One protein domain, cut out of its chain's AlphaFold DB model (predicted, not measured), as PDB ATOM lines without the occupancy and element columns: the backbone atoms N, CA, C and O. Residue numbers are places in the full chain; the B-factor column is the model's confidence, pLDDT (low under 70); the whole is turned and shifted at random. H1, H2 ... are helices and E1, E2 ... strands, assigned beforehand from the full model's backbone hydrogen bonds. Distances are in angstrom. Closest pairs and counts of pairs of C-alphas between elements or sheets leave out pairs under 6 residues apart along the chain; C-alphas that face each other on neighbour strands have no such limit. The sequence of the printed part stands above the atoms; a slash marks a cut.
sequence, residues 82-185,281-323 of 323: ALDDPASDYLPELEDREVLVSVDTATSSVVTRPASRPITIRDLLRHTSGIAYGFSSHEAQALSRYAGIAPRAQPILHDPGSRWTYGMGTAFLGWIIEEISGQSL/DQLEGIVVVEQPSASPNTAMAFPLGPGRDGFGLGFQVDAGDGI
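Overview. This is residues 82 to 185 and 281 to 323 of the 323 residues of a protein of Gemmatimonadetes bacterium (UniProt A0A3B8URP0). This model has little regular structure: a core of loops, with residues 126 to 137 in its middle, separates the hairpin of E1 and E2, with H2 beside E1, from H1 and H3. Residues 281 to 323 make a long loop stretch away from the hairpin. The printed part has 147 residues, 39 in named elements, in the order E1 E2 H1 H2 H3; the class is mixed. It is compact, radius of gyration of the C-alphas 15.5 A, spanning 50 by 38 by 30 A.

Arrangement. Look first at E1, residues 98 to 104, and E2, residues 109 to 114, an antiparallel hairpin at 160 degrees; N 99 and O 113 are within hydrogen-bond range at 2.7 A. The closest C-alphas of E1 and H2, residues 138 to 145, are those of Val 103 and Glu 139, 6.9 A. H1, residues 121 to 125, touches H3, residues 169 to 181, at residues 169 to 173 of H3 alone; the closest C-alphas, of Leu 124 and Gly 169, are 4.4 A apart. Every O i to N i+4 pair in H1, H2 and H3 is within range.

Along the chain. Find C-alpha 98 at (111.256, 175.608, 163.115); E1 runs 16.6 A, E2 16.9 A. H3 runs 18.5 A to C-alpha 181 at (88.434, 160.815, 157.025).

Size, cuts and confidence. Residues 186 to 280 are cut out, with 26.7 A between C-alphas 185 and 281. The links H1 to H2 and H2 to H3 are long. Residues 320 to 323 have pLDDT under 70.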
ATOM      1  N   ALA A  82      92.167 164.449 169.796       98.69
ATOM      2  CA  ALA A  82      92.068 165.361 170.923       98.69
ATOM      3  C   ALA A  82      92.641 166.739 170.564       98.69
ATOM      4  O   ALA A  82      93.467 166.910 169.670       98.69
ATOM      5  N   LEU A  83      92.199 167.766 171.291       98.62
ATOM      6  CA  LEU A  83      92.642 169.144 171.049       98.62
ATOM      7  C   LEU A  83      94.142 169.332 171.309       98.62
ATOM      8  O   LEU A  83      94.779 170.162 170.666       98.62
ATOM      9  N   ASP A  84      94.702 168.576 172.246       98.44
ATOM     10  CA  ASP A  84      96.097 168.715 172.657       98.44
ATOM     11  C   ASP A  84      97.018 167.682 171.990       98.44
ATOM     12  O   ASP A  84      98.212 167.651 172.289       98.44
ATOM     13  N   ASP A  85      96.489 166.899 171.040       98.75
ATOM     14  CA  ASP A  85      97.304 166.025 170.200       98.75
ATOM     15  C   ASP A  85      98.253 166.871 169.335       98.75
ATOM     16  O   ASP A  85      97.849 167.926 168.811       98.75
ATOM     17  N   PRO A  86      99.516 166.441 169.163       98.75
ATOM     18  CA  PRO A  86     100.408 167.013 168.170       98.75
ATOM     19  C   PRO A  86      99.774 166.936 166.779       98.75
ATOM     20  O   PRO A  86      99.394 165.874 166.301       98.75
ATOM     21  N   ALA A  87      99.713 168.060 166.070       98.75
ATOM     22  CA  ALA A  87      99.204 168.088 164.701       98.75
ATOM     23  C   ALA A  87     100.062 167.235 163.740       98.75
ATOM     24  O   ALA A  87      99.577 166.820 162.690       98.75
ATOM     25  N   SER A  88     101.316 166.953 164.114       98.62
ATOM     26  CA  SER A  88     102.224 166.044 163.410       98.62
ATOM     27  C   SER A  88     101.769 164.586 163.401       98.62
ATOM     28  O   SER A  88     102.177 163.850 162.508       98.62
ATOM     29  N   ASP A  89     100.900 164.180 164.332       98.62
ATOM     30  CA  ASP A  89     100.339 162.822 164.363       98.62
ATOM     31  C   ASP A  89      99.438 162.558 163.143       98.62
ATOM     32  O   ASP A  89      99.243 161.411 162.745       98.62
ATOM     33  N   TYR A  90      98.931 163.630 162.523       98.62
ATOM     34  CA  TYR A  90      98.079 163.596 161.333       98.62
ATOM     35  C   TYR A  90      98.779 164.165 160.097       98.62
ATOM     36  O   TYR A  90      98.553 163.712 158.985       98.62
ATOM     37  N   LEU A  91      99.636 165.170 160.264       98.44
ATOM     38  CA  LEU A  91     100.386 165.785 159.172       98.44
ATOM     39  C   LEU A  91     101.878 165.768 159.508       98.44
ATOM     40  O   LEU A  91     102.370 166.739 160.094       98.44
ATOM     41  N   PRO A  92     102.616 164.700 159.150       97.94
ATOM     42  CA  PRO A  92     104.020 164.534 159.526       97.94
ATOM     43  C   PRO A  92     104.923 165.708 159.132       97.94
ATOM     44  O   PRO A  92     105.928 165.965 159.782       97.94
ATOM     45  N   GLU A  93     104.565 166.497 158.115       95.81
ATOM     46  CA  GLU A  93     105.320 167.698 157.746       95.81
ATOM     47  C   GLU A  93     105.264 168.842 158.779       95.81
ATOM     48  O   GLU A  93     105.922 169.874 158.590       95.81
ATOM     49  N   LEU A  94     104.439 168.712 159.822       97.75
ATOM     50  CA  LEU A  94     104.406 169.609 160.977       97.75
ATOM     51  C   LEU A  94     105.355 169.175 162.100       97.75
ATOM     52  O   LEU A  94     105.550 169.950 163.041       97.75
ATOM     53  N   GLU A  95     105.955 167.986 162.007       96.38
ATOM     54  CA  GLU A  95     107.019 167.561 162.914       96.38
ATOM     55  C   GLU A  95     108.227 168.503 162.791       96.38
ATOM     56  O   GLU A  95     108.518 169.032 161.714       96.38
ATOM     57  N   ASP A  96     108.889 168.773 163.919       92.38
ATOM     58  CA  ASP A  96     110.096 169.604 164.011       92.38
ATOM     59  C   ASP A  96     110.008 170.976 163.315       92.38
ATOM     60  O   ASP A  96     111.010 171.533 162.856       92.38
ATOM     61  N   ARG A  97     108.805 171.569 163.252       94.44
ATOM     62  CA  ARG A  97     108.627 172.910 162.686       94.44
ATOM     63  C   ARG A  97     109.525 173.920 163.388       94.44
ATOM     64  O   ARG A  97     109.450 174.124 164.596       94.44
ATOM     65  N   GLU A  98     110.348 174.597 162.597       98.12
ATOM     66  CA  GLU A  98     111.256 175.608 163.115       98.12
ATOM     67  C   GLU A  98     110.594 176.982 163.243       98.12
ATOM     68  O   GLU A  98     109.738 177.364 162.442       98.12
ATOM     69  N   VAL A  99     111.044 177.753 164.230       98.75
ATOM     70  CA  VAL A  99     110.680 179.150 164.451       98.75
ATOM     71  C   VAL A  99     111.646 180.056 163.691       98.75
ATOM     72  O   VAL A  99     112.866 179.950 163.839       98.75
ATOM     73  N   LEU A 100     111.104 180.984 162.909       98.69
ATOM     74  CA  LEU A 100     111.853 182.015 162.211       98.69
ATOM     75  C   LEU A 100     112.568 182.932 163.213       98.69
ATOM     76  O   LEU A 100     111.947 183.494 164.115       98.69
ATOM     77  N   VAL A 101     113.871 183.119 163.015       98.38
ATOM     78  CA  VAL A 101     114.681 184.117 163.728       98.38
ATOM     79  C   VAL A 101     114.854 185.362 162.865       98.38
ATOM     80  O   VAL A 101     114.647 186.475 163.342       98.38
ATOM     81  N   SER A 102     115.204 185.186 161.588       97.12
ATOM     82  CA  SER A 102     115.341 186.294 160.638       97.12
ATOM     83  C   SER A 102     115.267 185.825 159.189       97.12
ATOM     84  O   SER A 102     115.673 184.708 158.869       97.12
ATOM     85  N   VAL A 103     114.834 186.721 158.304       96.69
ATOM     86  CA  VAL A 103     114.949 186.581 156.849       96.69
ATOM     87  C   VAL A 103     115.675 187.803 156.289       96.69
ATOM     88  O   VAL A 103     115.270 188.937 156.536       96.69
ATOM     89  N   ASP A 104     116.759 187.576 155.554       95.69
ATOM     90  CA  ASP A 104     117.486 188.612 154.825       95.69
ATOM     91  C   ASP A 104     117.022 188.609 153.367       95.69
ATOM     92  O   ASP A 104     117.269 187.671 152.612       95.69
ATOM     93  N   THR A 105     116.339 189.674 152.956       94.69
ATOM     94  CA  THR A 105     115.786 189.801 151.602       94.69
ATOM     95  C   THR A 105     116.835 190.131 150.541       94.69
ATOM     96  O   THR A 105     116.552 189.977 149.356       94.69
ATOM     97  N   ALA A 106     118.022 190.611 150.931       94.75
ATOM     98  CA  ALA A 106     119.110 190.917 150.005       94.75
ATOM     99  C   ALA A 106     119.909 189.661 149.636       94.75
ATOM    100  O   ALA A 106     120.366 189.534 148.501       94.75
ATOM    101  N   THR A 107     120.069 188.736 150.585       95.81
ATOM    102  CA  THR A 107     120.811 187.478 150.381       95.81
ATOM    103  C   THR A 107     119.912 186.250 150.249       95.81
ATOM    104  O   THR A 107     120.412 185.158 149.987       95.81
ATOM    105  N   SER A 108     118.599 186.413 150.444       94.88
ATOM    106  CA  SER A 108     117.617 185.325 150.550       94.88
ATOM    107  C   SER A 108     117.911 184.333 151.688       94.88
ATOM    108  O   SER A 108     117.399 183.213 151.677       94.88
ATOM    109  N   SER A 109     118.732 184.719 152.671       96.38
ATOM    110  CA  SER A 109     119.095 183.860 153.800       96.38
ATOM    111  C   SER A 109     117.974 183.802 154.837       96.38
ATOM    112  O   SER A 109     117.368 184.820 155.174       96.38
ATOM    113  N   VAL A 110     117.716 182.606 155.366       98.19
ATOM    114  CA  VAL A 110     116.732 182.359 156.421       98.19
ATOM    115  C   VAL A 110     117.451 181.723 157.603       98.19
ATOM    116  O   VAL A 110     118.151 180.724 157.442       98.19
ATOM    117  N   VAL A 111     117.279 182.311 158.784       98.38
ATOM    118  CA  VAL A 111     117.790 181.777 160.048       98.38
ATOM    119  C   VAL A 111     116.607 181.343 160.891       98.38
ATOM    120  O   VAL A 111     115.648 182.097 161.075       98.38
ATOM    121  N   THR A 112     116.696 180.131 161.416       98.62
ATOM    122  CA  THR A 112     115.654 179.469 162.194       98.62
ATOM    123  C   THR A 112     116.223 178.883 163.483       98.62
ATOM    124  O   THR A 112     117.438 178.837 163.698       98.62
ATOM    125  N   ARG A 113     115.323 178.476 164.376       98.50
ATOM    126  CA  ARG A 113     115.628 177.658 165.552       98.50
ATOM    127  C   ARG A 113     114.521 176.625 165.770       98.50
ATOM    128  O   ARG A 113     113.392 176.883 165.355       98.50
ATOM    129  N   PRO A 114     114.765 175.537 166.514       98.25
ATOM    130  CA  PRO A 114     113.697 174.626 166.909       98.25
ATOM    131  C   PRO A 114     112.567 175.335 167.673       98.25
ATOM    132  O   PRO A 114     112.813 176.265 168.458       98.25
ATOM    133  N   ALA A 115     111.328 174.889 167.453       98.31
ATOM    134  CA  ALA A 115     110.204 175.246 168.310       98.31
ATOM    135  C   ALA A 115     110.352 174.603 169.697       98.31
ATOM    136  O   ALA A 115     110.883 173.506 169.847       98.31
ATOM    137  N   SER A 116     109.867 175.294 170.726       97.69
ATOM    138  CA  SER A 116     109.926 174.825 172.120       97.69
ATOM    139  C   SER A 116     109.000 173.644 172.429       97.69
ATOM    140  O   SER A 116     109.221 172.948 173.419       97.69
ATOM    141  N   ARG A 117     107.968 173.420 171.606       98.00
ATOM    142  CA  ARG A 117     107.055 172.270 171.668       98.00
ATOM    143  C   ARG A 117     106.370 172.042 170.310       98.00
ATOM    144  O   ARG A 117     106.333 172.981 169.511       98.00
ATOM    145  N   PRO A 118     105.768 170.861 170.072       98.38
ATOM    146  CA  PRO A 118     104.936 170.614 168.893       98.38
ATOM    147  C   PRO A 118     103.721 171.552 168.810       98.38
ATOM    148  O   PRO A 118     103.200 172.007 169.834       98.38
ATOM    149  N   ILE A 119     103.253 171.811 167.586       98.81
ATOM    150  CA  ILE A 119     101.969 172.475 167.312       98.81
ATOM    151  C   ILE A 119     100.843 171.486 167.631       98.81
ATOM    152  O   ILE A 119     100.896 170.361 167.144       98.81
ATOM    153  N   THR A 120      99.822 171.893 168.389       98.88
ATOM    154  CA  THR A 120      98.643 171.044 168.653       98.88
ATOM    155  C   THR A 120      97.448 171.404 167.769       98.88
ATOM    156  O   THR A 120      97.410 172.479 167.159       98.88
ATOM    157  N   ILE A 121      96.423 170.542 167.736       98.88
ATOM    158  CA  ILE A 121      95.133 170.851 167.089       98.88
ATOM    159  C   ILE A 121      94.522 172.144 167.658       98.88
ATOM    160  O   ILE A 121      94.055 173.005 166.906       98.88
ATOM    161  N   ARG A 122      94.594 172.333 168.983       98.75
ATOM    162  CA  ARG A 122      94.132 173.539 169.685       98.75
ATOM    163  C   ARG A 122      94.837 174.784 169.167       98.75
ATOM    164  O   ARG A 122      94.172 175.785 168.922       98.75
ATOM    165  N   ASP A 123      96.153 174.725 168.958       98.81
ATOM    166  CA  ASP A 123      96.911 175.868 168.443       98.81
ATOM    167  C   ASP A 123      96.486 176.281 167.032       98.81
ATOM    168  O   ASP A 123      96.476 177.472 166.714       98.81
ATOM    169  N   LEU A 124      96.124 175.310 166.189       98.88
ATOM    170  CA  LEU A 124      95.606 175.572 164.848       98.88
ATOM    171  C   LEU A 124      94.206 176.201 164.892       98.88
ATOM    172  O   LEU A 124      93.948 177.144 164.142       98.88
ATOM    173  N   LEU A 125      93.333 175.718 165.787       98.81
ATOM    174  CA  LEU A 125      91.964 176.220 165.972       98.81
ATOM    175  C   LEU A 125      91.924 177.655 166.507       98.81
ATOM    176  O   LEU A 125      91.072 178.433 166.085       98.81
ATOM    177  N   ARG A 126      92.838 178.009 167.422       97.81
ATOM    178  CA  ARG A 126      92.836 179.320 168.100       97.81
ATOM    179  C   ARG A 126      93.886 180.315 167.597       97.81
ATOM    180  O   ARG A 126      94.120 181.336 168.237       97.81
ATOM    181  N   HIS A 127      94.527 180.026 166.461       98.25
ATOM    182  CA  HIS A 127      95.569 180.868 165.857       98.25
ATOM    183  C   HIS A 127      96.776 181.143 166.775       98.25
ATOM    184  O   HIS A 127      97.312 182.249 166.805       98.25
ATOM    185  N   THR A 128      97.246 180.124 167.498       98.44
ATOM    186  CA  THR A 128      98.454 180.204 168.342       98.44
ATOM    187  C   THR A 128      99.593 179.305 167.861       98.44
ATOM    188  O   THR A 128     100.579 179.133 168.571       98.44
ATOM    189  N   SER A 129      99.509 178.743 166.652       98.50
ATOM    190  CA  SER A 129     100.545 177.857 166.092       98.50
ATOM    191  C   SER A 129     101.795 178.577 165.578       98.50
ATOM    192  O   SER A 129     102.803 177.929 165.315       98.50
ATOM    193  N   GLY A 130     101.731 179.897 165.380       98.25
ATOM    194  CA  GLY A 130     102.791 180.689 164.745       98.25
ATOM    195  C   GLY A 130     102.817 180.616 163.217       98.25
ATOM    196  O   GLY A 130     103.614 181.313 162.589       98.25
ATOM    197  N   ILE A 131     101.942 179.823 162.596       98.44
ATOM    198  CA  ILE A 131     101.747 179.818 161.141       98.44
ATOM    199  C   ILE A 131     101.061 181.128 160.747       98.44
ATOM    200  O   ILE A 131     100.019 181.456 161.304       98.44
ATOM    201  N   ALA A 132     101.601 181.849 159.765       96.88
ATOM    202  CA  ALA A 132     101.119 183.173 159.366       96.88
ATOM    203  C   ALA A 132     100.641 183.227 157.906       96.88
ATOM    204  O   ALA A 132     100.832 182.291 157.127       96.88
ATOM    205  N   TYR A 133     100.022 184.347 157.522       96.50
ATOM    206  CA  TYR A 133      99.751 184.687 156.124       96.50
ATOM    207  C   TYR A 133     100.725 185.743 155.602       96.50
ATOM    208  O   TYR A 133     100.997 186.743 156.260       96.50
ATOM    209  N   GLY A 134     101.143 185.610 154.341       94.88
ATOM    210  CA  GLY A 134     101.968 186.622 153.669       94.88
ATOM    211  C   GLY A 134     101.246 187.935 153.326       94.88
ATOM    212  O   GLY A 134     101.892 188.884 152.895       94.88
ATOM    213  N   PHE A 135      99.919 188.026 153.478       93.12
ATOM    214  CA  PHE A 135      99.206 189.305 153.337       93.12
ATOM    215  C   PHE A 135      99.143 190.099 154.651       93.12
ATOM    216  O   PHE A 135      98.816 191.282 154.605       93.12
ATOM    217  N   SER A 136      99.476 189.478 155.791       93.44
ATOM    218  CA  SER A 136      99.404 190.081 157.133       93.44
ATOM    219  C   SER A 136     100.683 189.938 157.970       93.44
ATOM    220  O   SER A 136     100.709 190.287 159.149       93.44
ATOM    221  N   SER A 137     101.756 189.410 157.377       94.81
ATOM    222  CA  SER A 137     103.104 189.372 157.951       94.81
ATOM    223  C   SER A 137     104.124 189.646 156.854       94.81
ATOM    224  O   SER A 137     104.140 188.980 155.812       94.81
ATOM    225  N   HIS A 138     104.989 190.631 157.096       94.50
ATOM    226  CA  HIS A 138     106.084 190.962 156.187       94.50
ATOM    227  C   HIS A 138     107.119 189.837 156.129       94.50
ATOM    228  O   HIS A 138     107.664 189.570 155.064       94.50
ATOM    229  N   GLU A 139     107.337 189.132 157.236       96.12
ATOM    230  CA  GLU A 139     108.221 187.976 157.328       96.12
ATOM    231  C   GLU A 139     107.707 186.812 156.477       96.12
ATOM    232  O   GLU A 139     108.431 186.309 155.617       96.12
ATOM    233  N   ALA A 140     106.433 186.431 156.636       96.44
ATOM    234  CA  ALA A 140     105.808 185.383 155.825       96.44
ATOM    235  C   ALA A 140     105.783 185.755 154.334       96.44
ATOM    236  O   ALA A 140     106.016 184.913 153.459       96.44
ATOM    237  N   GLN A 141     105.554 187.036 154.024       95.69
ATOM    238  CA  GLN A 141     105.651 187.540 152.658       95.69
ATOM    239  C   GLN A 141     107.076 187.423 152.111       95.69
ATOM    240  O   GLN A 141     107.263 186.999 150.968       95.69
ATOM    241  N   ALA A 142     108.073 187.796 152.914       96.38
ATOM    242  CA  ALA A 142     109.467 187.778 152.517       96.38
ATOM    243  C   ALA A 142     109.975 186.351 152.277       96.38
ATOM    244  O   ALA A 142     110.664 186.109 151.287       96.38
ATOM    245  N   LEU A 143     109.557 185.393 153.109       97.56
ATOM    246  CA  LEU A 143     109.852 183.971 152.923       97.56
ATOM    247  C   LEU A 143     109.345 183.455 151.570       97.56
ATOM    248  O   LEU A 143     110.075 182.767 150.859       97.56
ATOM    249  N   SER A 144     108.127 183.829 151.163       96.38
ATOM    250  CA  SER A 144     107.617 183.460 149.837       96.38
ATOM    251  C   SER A 144     108.319 184.199 148.700       96.38
ATOM    252  O   SER A 144     108.688 183.575 147.709       96.38
ATOM    253  N   ARG A 145     108.488 185.523 148.808       95.88
ATOM    254  CA  ARG A 145     108.964 186.357 147.691       95.88
ATOM    255  C   ARG A 145     110.469 186.275 147.456       95.88
ATOM    256  O   ARG A 145     110.884 186.306 146.304       95.88
ATOM    257  N   TYR A 146     111.264 186.203 148.520       95.88
ATOM    258  CA  TYR A 146     112.725 186.295 148.440       95.88
ATOM    259  C   TYR A 146     113.415 184.959 148.695       95.88
ATOM    260  O   TYR A 146     114.408 184.670 148.034       95.88
ATOM    261  N   ALA A 147     112.893 184.129 149.603       95.50
ATOM    262  CA  ALA A 147     113.460 182.806 149.877       95.50
ATOM    263  C   ALA A 147     112.797 181.674 149.065       95.50
ATOM    264  O   ALA A 147     113.272 180.542 149.087       95.50
ATOM    265  N   GLY A 148     111.703 181.955 148.342       96.31
ATOM    266  CA  GLY A 148     111.001 180.964 147.519       96.31
ATOM    267  C   GLY A 148     110.302 179.863 148.323       96.31
ATOM    268  O   GLY A 148     109.965 178.817 147.770       96.31
ATOM    269  N   ILE A 149     110.076 180.076 149.624       97.00
ATOM    270  CA  ILE A 149     109.477 179.073 150.505       97.00
ATOM    271  C   ILE A 149     107.954 179.156 150.399       97.00
ATOM    272  O   ILE A 149     107.326 180.173 150.735       97.00
ATOM    273  N   ALA A 150     107.352 178.062 149.931       96.94
ATOM    274  CA  ALA A 150     105.908 177.932 149.808       96.94
ATOM    275  C   ALA A 150     105.225 178.098 151.179       96.94
ATOM    276  O   ALA A 150     105.741 177.560 152.159       96.94
ATOM    277  N   PRO A 151     104.053 178.757 151.269       95.81
ATOM    278  CA  PRO A 151     103.406 179.052 152.549       95.81
ATOM    279  C   PRO A 151     103.244 177.838 153.485       95.81
ATOM    280  O   PRO A 151     103.547 177.941 154.667       95.81
ATOM    281  N   ARG A 152     102.852 176.664 152.962       96.12
ATOM    282  CA  ARG A 152     102.726 175.414 153.750       96.12
ATOM    283  C   ARG A 152     104.051 174.960 154.383       96.12
ATOM    284  O   ARG A 152     104.036 174.309 155.416       96.12
ATOM    285  N   ALA A 153     105.182 175.285 153.764       96.88
ATOM    286  CA  ALA A 153     106.507 174.843 154.184       96.88
ATOM    287  C   ALA A 153     107.276 175.895 154.999       96.88
ATOM    288  O   ALA A 153     108.421 175.636 155.367       96.88
ATOM    289  N   GLN A 154     106.688 177.060 155.279       97.56
ATOM    290  CA  GLN A 154     107.374 178.125 156.010       97.56
ATOM    291  C   GLN A 154     107.694 177.731 157.463       97.56
ATOM    292  O   GLN A 154     106.950 176.949 158.067       97.56
ATOM    293  N   PRO A 155     108.786 178.267 158.042       98.19
ATOM    294  CA  PRO A 155     108.948 178.283 159.490       98.19
ATOM    295  C   PRO A 155     107.831 179.115 160.138       98.19
ATOM    296  O   PRO A 155     107.284 180.037 159.527       98.19
ATOM    297  N   ILE A 156     107.501 178.799 161.386       98.56
ATOM    298  CA  ILE A 156     106.511 179.541 162.176       98.56
ATOM    299  C   ILE A 156     107.132 180.814 162.760       98.56
ATOM    300  O   ILE A 156     108.335 180.890 162.976       98.56
ATOM    301  N   LEU A 157     106.337 181.846 163.030       98.12
ATOM    302  CA  LEU A 157     106.849 183.145 163.497       98.12
ATOM    303  C   LEU A 157     107.142 183.190 165.000       98.12
ATOM    304  O   LEU A 157     107.763 184.130 165.503       98.12
ATOM    305  N   HIS A 158     106.631 182.216 165.745       98.44
ATOM    306  CA  HIS A 158     106.746 182.152 167.191       98.44
ATOM    307  C   HIS A 158     106.519 180.739 167.696       98.44
ATOM    308  O   HIS A 158     105.946 179.916 166.989       98.44
ATOM    309  N   ASP A 159     106.929 180.471 168.934       98.56
ATOM    310  CA  ASP A 159     106.659 179.184 169.563       98.56
ATOM    311  C   ASP A 159     105.147 178.926 169.673       98.56
ATOM    312  O   ASP A 159     104.399 179.866 169.995       98.56
ATOM    313  N   PRO A 160     104.680 177.686 169.457       98.56
ATOM    314  CA  PRO A 160     103.270 177.353 169.598       98.56
ATOM    315  C   PRO A 160     102.736 177.702 170.996       98.56
ATOM    316  O   PRO A 160     103.367 177.429 172.018       98.56
ATOM    317  N   GLY A 161     101.566 178.336 171.056       97.88
ATOM    318  CA  GLY A 161     100.914 178.791 172.290       97.88
ATOM    319  C   GLY A 161     101.556 180.003 172.966       97.88
ATOM    320  O   GLY A 161     101.139 180.344 174.062       97.88
ATOM    321  N   SER A 162     102.564 180.647 172.367       97.62
ATOM    322  CA  SER A 162     103.207 181.821 172.985       97.62
ATOM    323  C   SER A 162     102.585 183.159 172.583       97.62
ATOM    324  O   SER A 162     102.707 184.137 173.317       97.62
ATOM    325  N   ARG A 163     101.953 183.230 171.405       97.06
ATOM    326  CA  ARG A 163     101.327 184.434 170.844       97.06
ATOM    327  C   ARG A 163     100.134 184.059 169.977       97.06
ATOM    328  O   ARG A 163     100.007 182.910 169.560       97.06
ATOM    329  N   TRP A 164      99.291 185.043 169.691       97.19
ATOM    330  CA  TRP A 164      98.249 184.943 168.680       97.19
ATOM    331  C   TRP A 164      98.777 185.475 167.342       97.19
ATOM    332  O   TRP A 164      99.449 186.507 167.294       97.19
ATOM    333  N   THR A 165      98.515 184.762 166.251       96.75
ATOM    334  CA  THR A 165      98.825 185.169 164.875       96.75
ATOM    335  C   THR A 165      97.799 184.544 163.940       96.75
ATOM    336  O   THR A 165      97.808 183.333 163.705       96.75
ATOM    337  N   TYR A 166      96.922 185.368 163.369       96.38
ATOM    338  CA  TYR A 166      96.024 184.938 162.308       96.38
ATOM    339  C   TYR A 166      96.825 184.446 161.104       96.38
ATOM    340  O   TYR A 166      97.730 185.117 160.589       96.38
ATOM    341  N   GLY A 167      96.464 183.258 160.638       96.31
ATOM    342  CA  GLY A 167      97.276 182.517 159.689       96.31
ATOM    343  C   GLY A 167      96.575 181.302 159.115       96.31
ATOM    344  O   GLY A 167      95.401 181.045 159.383       96.31
ATOM    345  N   MET A 168      97.330 180.519 158.347       97.25
ATOM    346  CA  MET A 168      96.835 179.334 157.637       97.25
ATOM    347  C   MET A 168      96.550 178.127 158.543       97.25
ATOM    348  O   MET A 168      96.401 177.024 158.028       97.25
ATOM    349  N   GLY A 169      96.473 178.289 159.869       98.19
ATOM    350  CA  GLY A 169      96.233 177.175 160.794       98.19
ATOM    351  C   GLY A 169      95.003 176.344 160.412       98.19
ATOM    352  O   GLY A 169      95.067 175.120 160.354       98.19
ATOM    353  N   THR A 170      93.915 177.000 160.003       98.75
ATOM    354  CA  THR A 170      92.695 176.311 159.559       98.75
ATOM    355  C   THR A 170      92.832 175.605 158.202       98.75
ATOM    356  O   THR A 170      92.071 174.686 157.921       98.75
ATOM    357  N   ALA A 171      93.814 175.959 157.360       98.56
ATOM    358  CA  ALA A 171      94.109 175.181 156.151       98.56
ATOM    359  C   ALA A 171      94.661 173.807 156.528       98.56
ATOM    360  O   ALA A 171      94.230 172.807 155.964       98.56
ATOM    361  N   PHE A 172      95.560 173.770 157.519       98.75
ATOM    362  CA  PHE A 172      96.084 172.523 158.069       98.75
ATOM    363  C   PHE A 172      94.985 171.695 158.722       98.75
ATOM    364  O   PHE A 172      94.934 170.501 158.476       98.75
ATOM    365  N   LEU A 173      94.041 172.313 159.438       98.88
ATOM    366  CA  LEU A 173      92.850 171.603 159.922       98.88
ATOM    367  C   LEU A 173      92.032 170.979 158.780       98.88
ATOM    368  O   LEU A 173      91.558 169.857 158.909       98.88
ATOM    369  N   GLY A 174      91.910 171.671 157.645       98.75
ATOM    370  CA  GLY A 174      91.297 171.106 156.442       98.75
ATOM    371  C   GLY A 174      92.024 169.856 155.935       98.75
ATOM    372  O   GLY A 174      91.376 168.863 155.639       98.75
ATOM    373  N   TRP A 175      93.358 169.870 155.893       98.75
ATOM    374  CA  TRP A 175      94.150 168.696 155.499       98.75
ATOM    375  C   TRP A 175      94.122 167.571 156.544       98.75
ATOM    376  O   TRP A 175      94.126 166.406 156.173       98.75
ATOM    377  N   ILE A 176      94.031 167.897 157.837       98.94
ATOM    378  CA  ILE A 176      93.840 166.909 158.913       98.94
ATOM    379  C   ILE A 176      92.487 166.207 158.761       98.94
ATOM    380  O   ILE A 176      92.408 164.995 158.931       98.94
ATOM    381  N   ILE A 177      91.430 166.943 158.390       98.88
ATOM    382  CA  ILE A 177      90.136 166.335 158.054       98.88
ATOM    383  C   ILE A 177      90.298 165.320 156.919       98.88
ATOM    384  O   ILE A 177      89.752 164.221 157.007       98.88
ATOM    385  N   GLU A 178      91.034 165.675 155.864       98.81
ATOM    386  CA  GLU A 178      91.260 164.776 154.728       98.81
ATOM    387  C   GLU A 178      92.019 163.515 155.148       98.81
ATOM    388  O   GLU A 178      91.583 162.411 154.822       98.81
ATOM    389  N   GLU A 179      93.085 163.668 155.935       98.75
ATOM    390  CA  GLU A 179      93.877 162.542 156.438       98.75
ATOM    391  C   GLU A 179      93.033 161.589 157.296       98.75
ATOM    392  O   GLU A 179      93.001 160.385 157.050       98.75
ATOM    393  N   ILE A 180      92.309 162.121 158.285       98.69
ATOM    394  CA  ILE A 180      91.539 161.304 159.233       98.69
ATOM    395  C   ILE A 180      90.357 160.616 158.542       98.69
ATOM    396  O   ILE A 180      90.045 159.461 158.835       98.69
ATOM    397  N   SER A 181      89.658 161.327 157.652       98.56
ATOM    398  CA  SER A 181      88.434 160.815 157.025       98.56
ATOM    399  C   SER A 181      88.681 159.971 155.773       98.56
ATOM    400  O   SER A 181      87.803 159.198 155.384       98.56
ATOM    401  N   GLY A 182      89.829 160.140 155.110       98.50
ATOM    402  CA  GLY A 182      90.094 159.596 153.776       98.50
ATOM    403  C   GLY A 182      89.233 160.213 152.663       98.50
ATOM    404  O   GLY A 182      89.225 159.698 151.545       98.50
ATOM    405  N   GLN A 183      88.484 161.280 152.956       98.62
ATOM    406  CA  GLN A 183      87.653 162.024 152.007       98.62
ATOM    407  C   GLN A 183      88.343 163.335 151.631       98.62
ATOM    408  O   GLN A 183      89.117 163.872 152.417       98.62
ATOM    409  N   SER A 184      88.020 163.909 150.470       98.50
ATOM    410  CA  SER A 184      88.395 165.306 150.224       98.50
ATOM    411  C   SER A 184      87.669 166.236 151.202       98.50
ATOM    412  O   SER A 184      86.556 165.948 151.656       98.50
ATOM    413  N   LEU A 185      88.245 167.408 151.476       98.69
ATOM    414  CA  LEU A 185      87.635 168.390 152.372       98.69
ATOM    415  C   LEU A 185      86.235 168.805 151.886       98.69
ATOM    416  O   LEU A 185      85.333 169.037 152.693       98.69
ATOM    417  N   ASP A 281      86.481 182.046 175.197       95.25
ATOM    418  CA  ASP A 281      87.883 182.424 175.033       95.25
ATOM    419  C   ASP A 281      88.811 181.253 175.415       95.25
ATOM    420  O   ASP A 281      88.651 180.602 176.457       95.25
ATOM    421  N   GLN A 282      89.756 180.963 174.522       96.44
ATOM    422  CA  GLN A 282      90.744 179.891 174.627       96.44
ATOM    423  C   GLN A 282      92.169 180.445 174.697       96.44
ATOM    424  O   GLN A 282      93.112 179.661 174.621       96.44
ATOM    425  N   LEU A 283      92.370 181.761 174.803       94.25
ATOM    426  CA  LEU A 283      93.700 182.363 174.706       94.25
ATOM    427  C   LEU A 283      94.491 182.417 176.018       94.25
ATOM    428  O   LEU A 283      95.692 182.656 175.967       94.25
ATOM    429  N   GLU A 284      93.875 182.148 177.172       87.38
ATOM    430  CA  GLU A 284      94.574 181.960 178.462       87.38
ATOM    431  C   GLU A 284      95.602 183.070 178.786       87.38
ATOM    432  O   GLU A 284      96.716 182.814 179.242       87.38
ATOM    433  N   GLY A 285      95.236 184.332 178.540       88.06
ATOM    434  CA  GLY A 285      96.100 185.498 178.780       88.06
ATOM    435  C   GLY A 285      96.956 185.929 177.584       88.06
ATOM    436  O   GLY A 285      97.627 186.959 177.661       88.06
ATOM    437  N   ILE A 286      96.913 185.200 176.466       94.56
ATOM    438  CA  ILE A 286      97.383 185.692 175.168       94.56
ATOM    439  C   ILE A 286      96.380 186.731 174.659       94.56
ATOM    440  O   ILE A 286      95.172 186.531 174.707       94.56
ATOM    441  N   VAL A 287      96.889 187.846 174.149       92.62
ATOM    442  CA  VAL A 287      96.063 188.947 173.651       92.62
ATOM    443  C   VAL A 287      96.014 188.900 172.127       92.62
ATOM    444  O   VAL A 287      97.055 188.762 171.478       92.62
ATOM    445  N   VAL A 288      94.818 189.043 171.550       93.12
ATOM    446  CA  VAL A 288      94.658 189.282 170.112       93.12
ATOM    447  C   VAL A 288      95.260 190.644 169.784       93.12
ATOM    448  O   VAL A 288      94.850 191.664 170.334       93.12
ATOM    449  N   VAL A 289      96.241 190.671 168.890       91.81
ATOM    450  CA  VAL A 289      96.910 191.903 168.460       91.81
ATOM    451  C   VAL A 289      96.505 192.260 167.041       91.81
ATOM    452  O   VAL A 289      96.209 191.382 166.231       91.81
ATOM    453  N   GLU A 290      96.523 193.553 166.732       93.38
ATOM    454  CA  GLU A 290      96.364 194.002 165.354       93.38
ATOM    455  C   GLU A 290      97.542 193.490 164.517       93.38
ATOM    456  O   GLU A 290      98.711 193.680 164.862       93.38
ATOM    457  N   GLN A 291      97.230 192.832 163.407       92.12
ATOM    458  CA  GLN A 291      98.185 192.484 162.376       92.12
ATOM    459  C   GLN A 291      98.188 193.553 161.285       92.12
ATOM    460  O   GLN A 291      97.124 193.947 160.793       92.12
ATOM    461  N   PRO A 292      99.383 194.003 160.867       89.12
ATOM    462  CA  PRO A 292      99.503 194.988 159.812       89.12
ATOM    463  C   PRO A 292      99.105 194.382 158.467       89.12
ATOM    464  O   PRO A 292      99.121 193.166 158.266       89.12
ATOM    465  N   SER A 293      98.835 195.247 157.494       89.62
ATOM    466  CA  SER A 293      98.753 194.810 156.107       89.62
ATOM    467  C   SER A 293     100.142 194.727 155.476       89.62
ATOM    468  O   SER A 293     100.818 195.741 155.301       89.62
ATOM    469  N   ALA A 294     100.539 193.525 155.060       90.25
ATOM    470  CA  ALA A 294     101.688 193.321 154.178       90.25
ATOM    471  C   ALA A 294     101.294 193.398 152.687       90.25
ATOM    472  O   ALA A 294     102.162 193.472 151.817       90.25
ATOM    473  N   SER A 295      99.992 193.407 152.381       86.19
ATOM    474  CA  SER A 295      99.443 193.555 151.027       86.19
ATOM    475  C   SER A 295      98.285 194.571 151.017       86.19
ATOM    476  O   SER A 295      97.123 194.163 150.949       86.19
ATOM    477  N   PRO A 296      98.571 195.890 151.036       80.50
ATOM    478  CA  PRO A 296      97.553 196.940 151.200       80.50
ATOM    479  C   PRO A 296      96.453 196.951 150.131       80.50
ATOM    480  O   PRO A 296      95.342 197.400 150.383       80.50
ATOM    481  N   ASN A 297      96.731 196.404 148.947       75.69
ATOM    482  CA  ASN A 297      95.752 196.301 147.861       75.69
ATOM    483  C   ASN A 297      94.681 195.221 148.096       75.69
ATOM    484  O   ASN A 297      93.706 195.163 147.350       75.69
ATOM    485  N   THR A 298      94.886 194.322 149.062       71.88
ATOM    486  CA  THR A 298      94.016 193.154 149.293       71.88
ATOM    487  C   THR A 298      93.610 192.965 150.751       71.88
ATOM    488  O   THR A 298      92.698 192.190 151.016       71.88
ATOM    489  N   ALA A 299      94.280 193.628 151.696       83.50
ATOM    490  CA  ALA A 299      93.968 193.556 153.118       83.50
ATOM    491  C   ALA A 299      94.269 194.897 153.800       83.50
ATOM    492  O   ALA A 299      95.269 195.540 153.487       83.50
ATOM    493  N   MET A 300      93.424 195.290 154.748       86.19
ATOM    494  CA  MET A 300      93.711 196.347 155.726       86.19
ATOM    495  C   MET A 300      94.304 195.722 156.996       86.19
ATOM    496  O   MET A 300      94.447 194.503 157.055       86.19
ATOM    497  N   ALA A 301      94.667 196.529 157.994       89.38
ATOM    498  CA  ALA A 301      94.984 196.002 159.323       89.38
ATOM    499  C   ALA A 301      93.730 195.380 159.974       89.38
ATOM    500  O   ALA A 301      92.611 195.830 159.718       89.38
ATOM    501  N   PHE A 302      93.913 194.312 160.750       90.06
ATOM    502  CA  PHE A 302      92.838 193.503 161.347       90.06
ATOM    503  C   PHE A 302      93.388 192.698 162.546       90.06
ATOM    504  O   PHE A 302      94.606 192.609 162.679       90.06
ATOM    505  N   PRO A 303      92.569 192.035 163.383       88.75
ATOM    506  CA  PRO A 303      91.109 192.065 163.410       88.75
ATOM    507  C   PRO A 303      90.592 193.376 164.011       88.75
ATOM    508  O   PRO A 303      91.364 194.191 164.506       88.75
ATOM    509  N   LEU A 304      89.275 193.577 163.959       83.25
ATOM    510  CA  LEU A 304      88.617 194.545 164.840       83.25
ATOM    511  C   LEU A 304      88.719 194.051 166.296       83.25
ATOM    512  O   LEU A 304      88.905 192.860 166.521       83.25
ATOM    513  N   GLY A 305      88.617 194.955 167.272       81.81
ATOM    514  CA  GLY A 305      88.725 194.611 168.698       81.81
ATOM    515  C   GLY A 305      90.105 194.140 169.211       81.81
ATOM    516  O   GLY A 305      90.133 193.413 170.208       81.81
ATOM    517  N   PRO A 306      91.257 194.516 168.608       87.31
ATOM    518  CA  PRO A 306      92.558 194.086 169.113       87.31
ATOM    519  C   PRO A 306      92.791 194.635 170.528       87.31
ATOM    520  O   PRO A 306      92.359 195.735 170.869       87.31
ATOM    521  N   GLY A 307      93.481 193.865 171.367       88.00
ATOM    522  CA  GLY A 307      93.717 194.206 172.771       88.00
ATOM    523  C   GLY A 307      92.535 193.935 173.703       88.00
ATOM    524  O   GLY A 307      92.710 194.018 174.918       88.00
ATOM    525  N   ARG A 308      91.357 193.618 173.154       87.31
ATOM    526  CA  ARG A 308      90.124 193.391 173.912       87.31
ATOM    527  C   ARG A 308      89.568 191.999 173.666       87.31
ATOM    528  O   ARG A 308      89.361 191.262 174.619       87.31
ATOM    529  N   ASP A 309      89.323 191.664 172.408       90.19
ATOM    530  CA  ASP A 309      88.645 190.430 172.037       90.19
ATOM    531  C   ASP A 309      89.555 189.212 172.266       90.19
ATOM    532  O   ASP A 309      90.781 189.279 172.129       90.19
ATOM    533  N   GLY A 310      88.933 188.089 172.618       93.56
ATOM    534  CA  GLY A 310      89.568 186.782 172.725       93.56
ATOM    535  C   GLY A 310      89.418 185.963 171.445       93.56
ATOM    536  O   GLY A 310      88.895 186.421 170.420       93.56
ATOM    537  N   PHE A 311      89.846 184.705 171.500       95.50
ATOM    538  CA  PHE A 311      89.670 183.778 170.384       95.50
ATOM    539  C   PHE A 311      89.387 182.365 170.900       95.50
ATOM    540  O   PHE A 311      90.120 181.832 171.731       95.50
ATOM    541  N   GLY A 312      88.298 181.777 170.415       96.69
ATOM    542  CA  GLY A 312      87.859 180.420 170.713       96.69
ATOM    543  C   GLY A 312      88.421 179.395 169.728       96.69
ATOM    544  O   GLY A 312      89.500 179.561 169.165       96.69
ATOM    545  N   LEU A 313      87.686 178.312 169.489       97.88
ATOM    546  CA  LEU A 313      88.094 177.263 168.549       97.88
ATOM    547  C   LEU A 313      87.512 177.546 167.157       97.88
ATOM    548  O   LEU A 313      86.505 176.973 166.754       97.88
ATOM    549  N   GLY A 314      88.139 178.475 166.431       96.12
ATOM    550  CA  GLY A 314      87.705 178.912 165.097       96.12
ATOM    551  C   GLY A 314      86.840 180.177 165.069       96.12
ATOM    552  O   GLY A 314      86.361 180.557 164.000       96.12
ATOM    553  N   PHE A 315      86.655 180.838 166.216       94.38
ATOM    554  CA  PHE A 315      85.800 182.017 166.370       94.38
ATOM    555  C   PHE A 315      86.532 183.121 167.125       94.38
ATOM    556  O   PHE A 315      87.136 182.864 168.163       94.38
ATOM    557  N   GLN A 316      86.425 184.360 166.652       92.31
ATOM    558  CA  GLN A 316      86.744 185.516 167.486       92.31
ATOM    559  C   GLN A 316      85.649 185.671 168.546       92.31
ATOM    560  O   GLN A 316      84.465 185.535 168.236       92.31
ATOM    561  N   VAL A 317      86.050 185.924 169.789       91.19
ATOM    562  CA  VAL A 317      85.141 186.038 170.932       91.19
ATOM    563  C   VAL A 317      85.196 187.474 171.419       91.19
ATOM    564  O   VAL A 317      86.227 187.918 171.918       91.19
ATOM    565  N   ASP A 318      84.098 188.205 171.267       86.19
ATOM    566  CA  ASP A 318      83.983 189.536 171.860       86.19
ATOM    567  C   ASP A 318      84.080 189.412 173.386       86.19
ATOM    568  O   ASP A 318      83.363 188.619 174.000       86.19
ATOM    569  N   ALA A 319      84.983 190.173 174.003       71.69
ATOM    570  CA  ALA A 319      85.180 190.131 175.451       71.69
ATOM    571  C   ALA A 319      84.101 190.912 176.233       71.69
ATOM    572  O   ALA A 319      84.102 190.876 177.464       71.69
ATOM    573  N   GLY A 320      83.166 191.575 175.535       61.28
ATOM    574  CA  GLY A 320      82.165 192.473 176.123       61.28
ATOM    575  C   GLY A 320      82.781 193.842 176.443       61.28
ATOM    576  O   GLY A 320      83.959 193.932 176.767       61.28
ATOM    577  N   ASP A 321      82.102 194.972 176.230       42.97
ATOM    578  CA  ASP A 321      80.922 195.440 176.984       42.97
ATOM    579  C   ASP A 321      79.528 195.137 176.391       42.97
ATOM    580  O   ASP A 321      78.529 195.665 176.877       42.97
ATOM    581  N   GLY A 322      79.425 194.277 175.375       40.84
ATOM    582  CA  GLY A 322      78.162 194.010 174.684       40.84
ATOM    583  C   GLY A 322      77.753 195.163 173.761       40.84
ATOM    584  O   GLY A 322      78.112 196.321 173.971       40.84
ATOM    585  N   ILE A 323      77.025 194.831 172.698       34.28
ATOM    586  CA  ILE A 323      76.239 195.810 171.933       34.28
ATOM    587  C   ILE A 323      74.900 195.993 172.645       34.28
ATOM    588  O   ILE A 323      74.322 194.960 173.057       34.28
TER     589      ILE A 323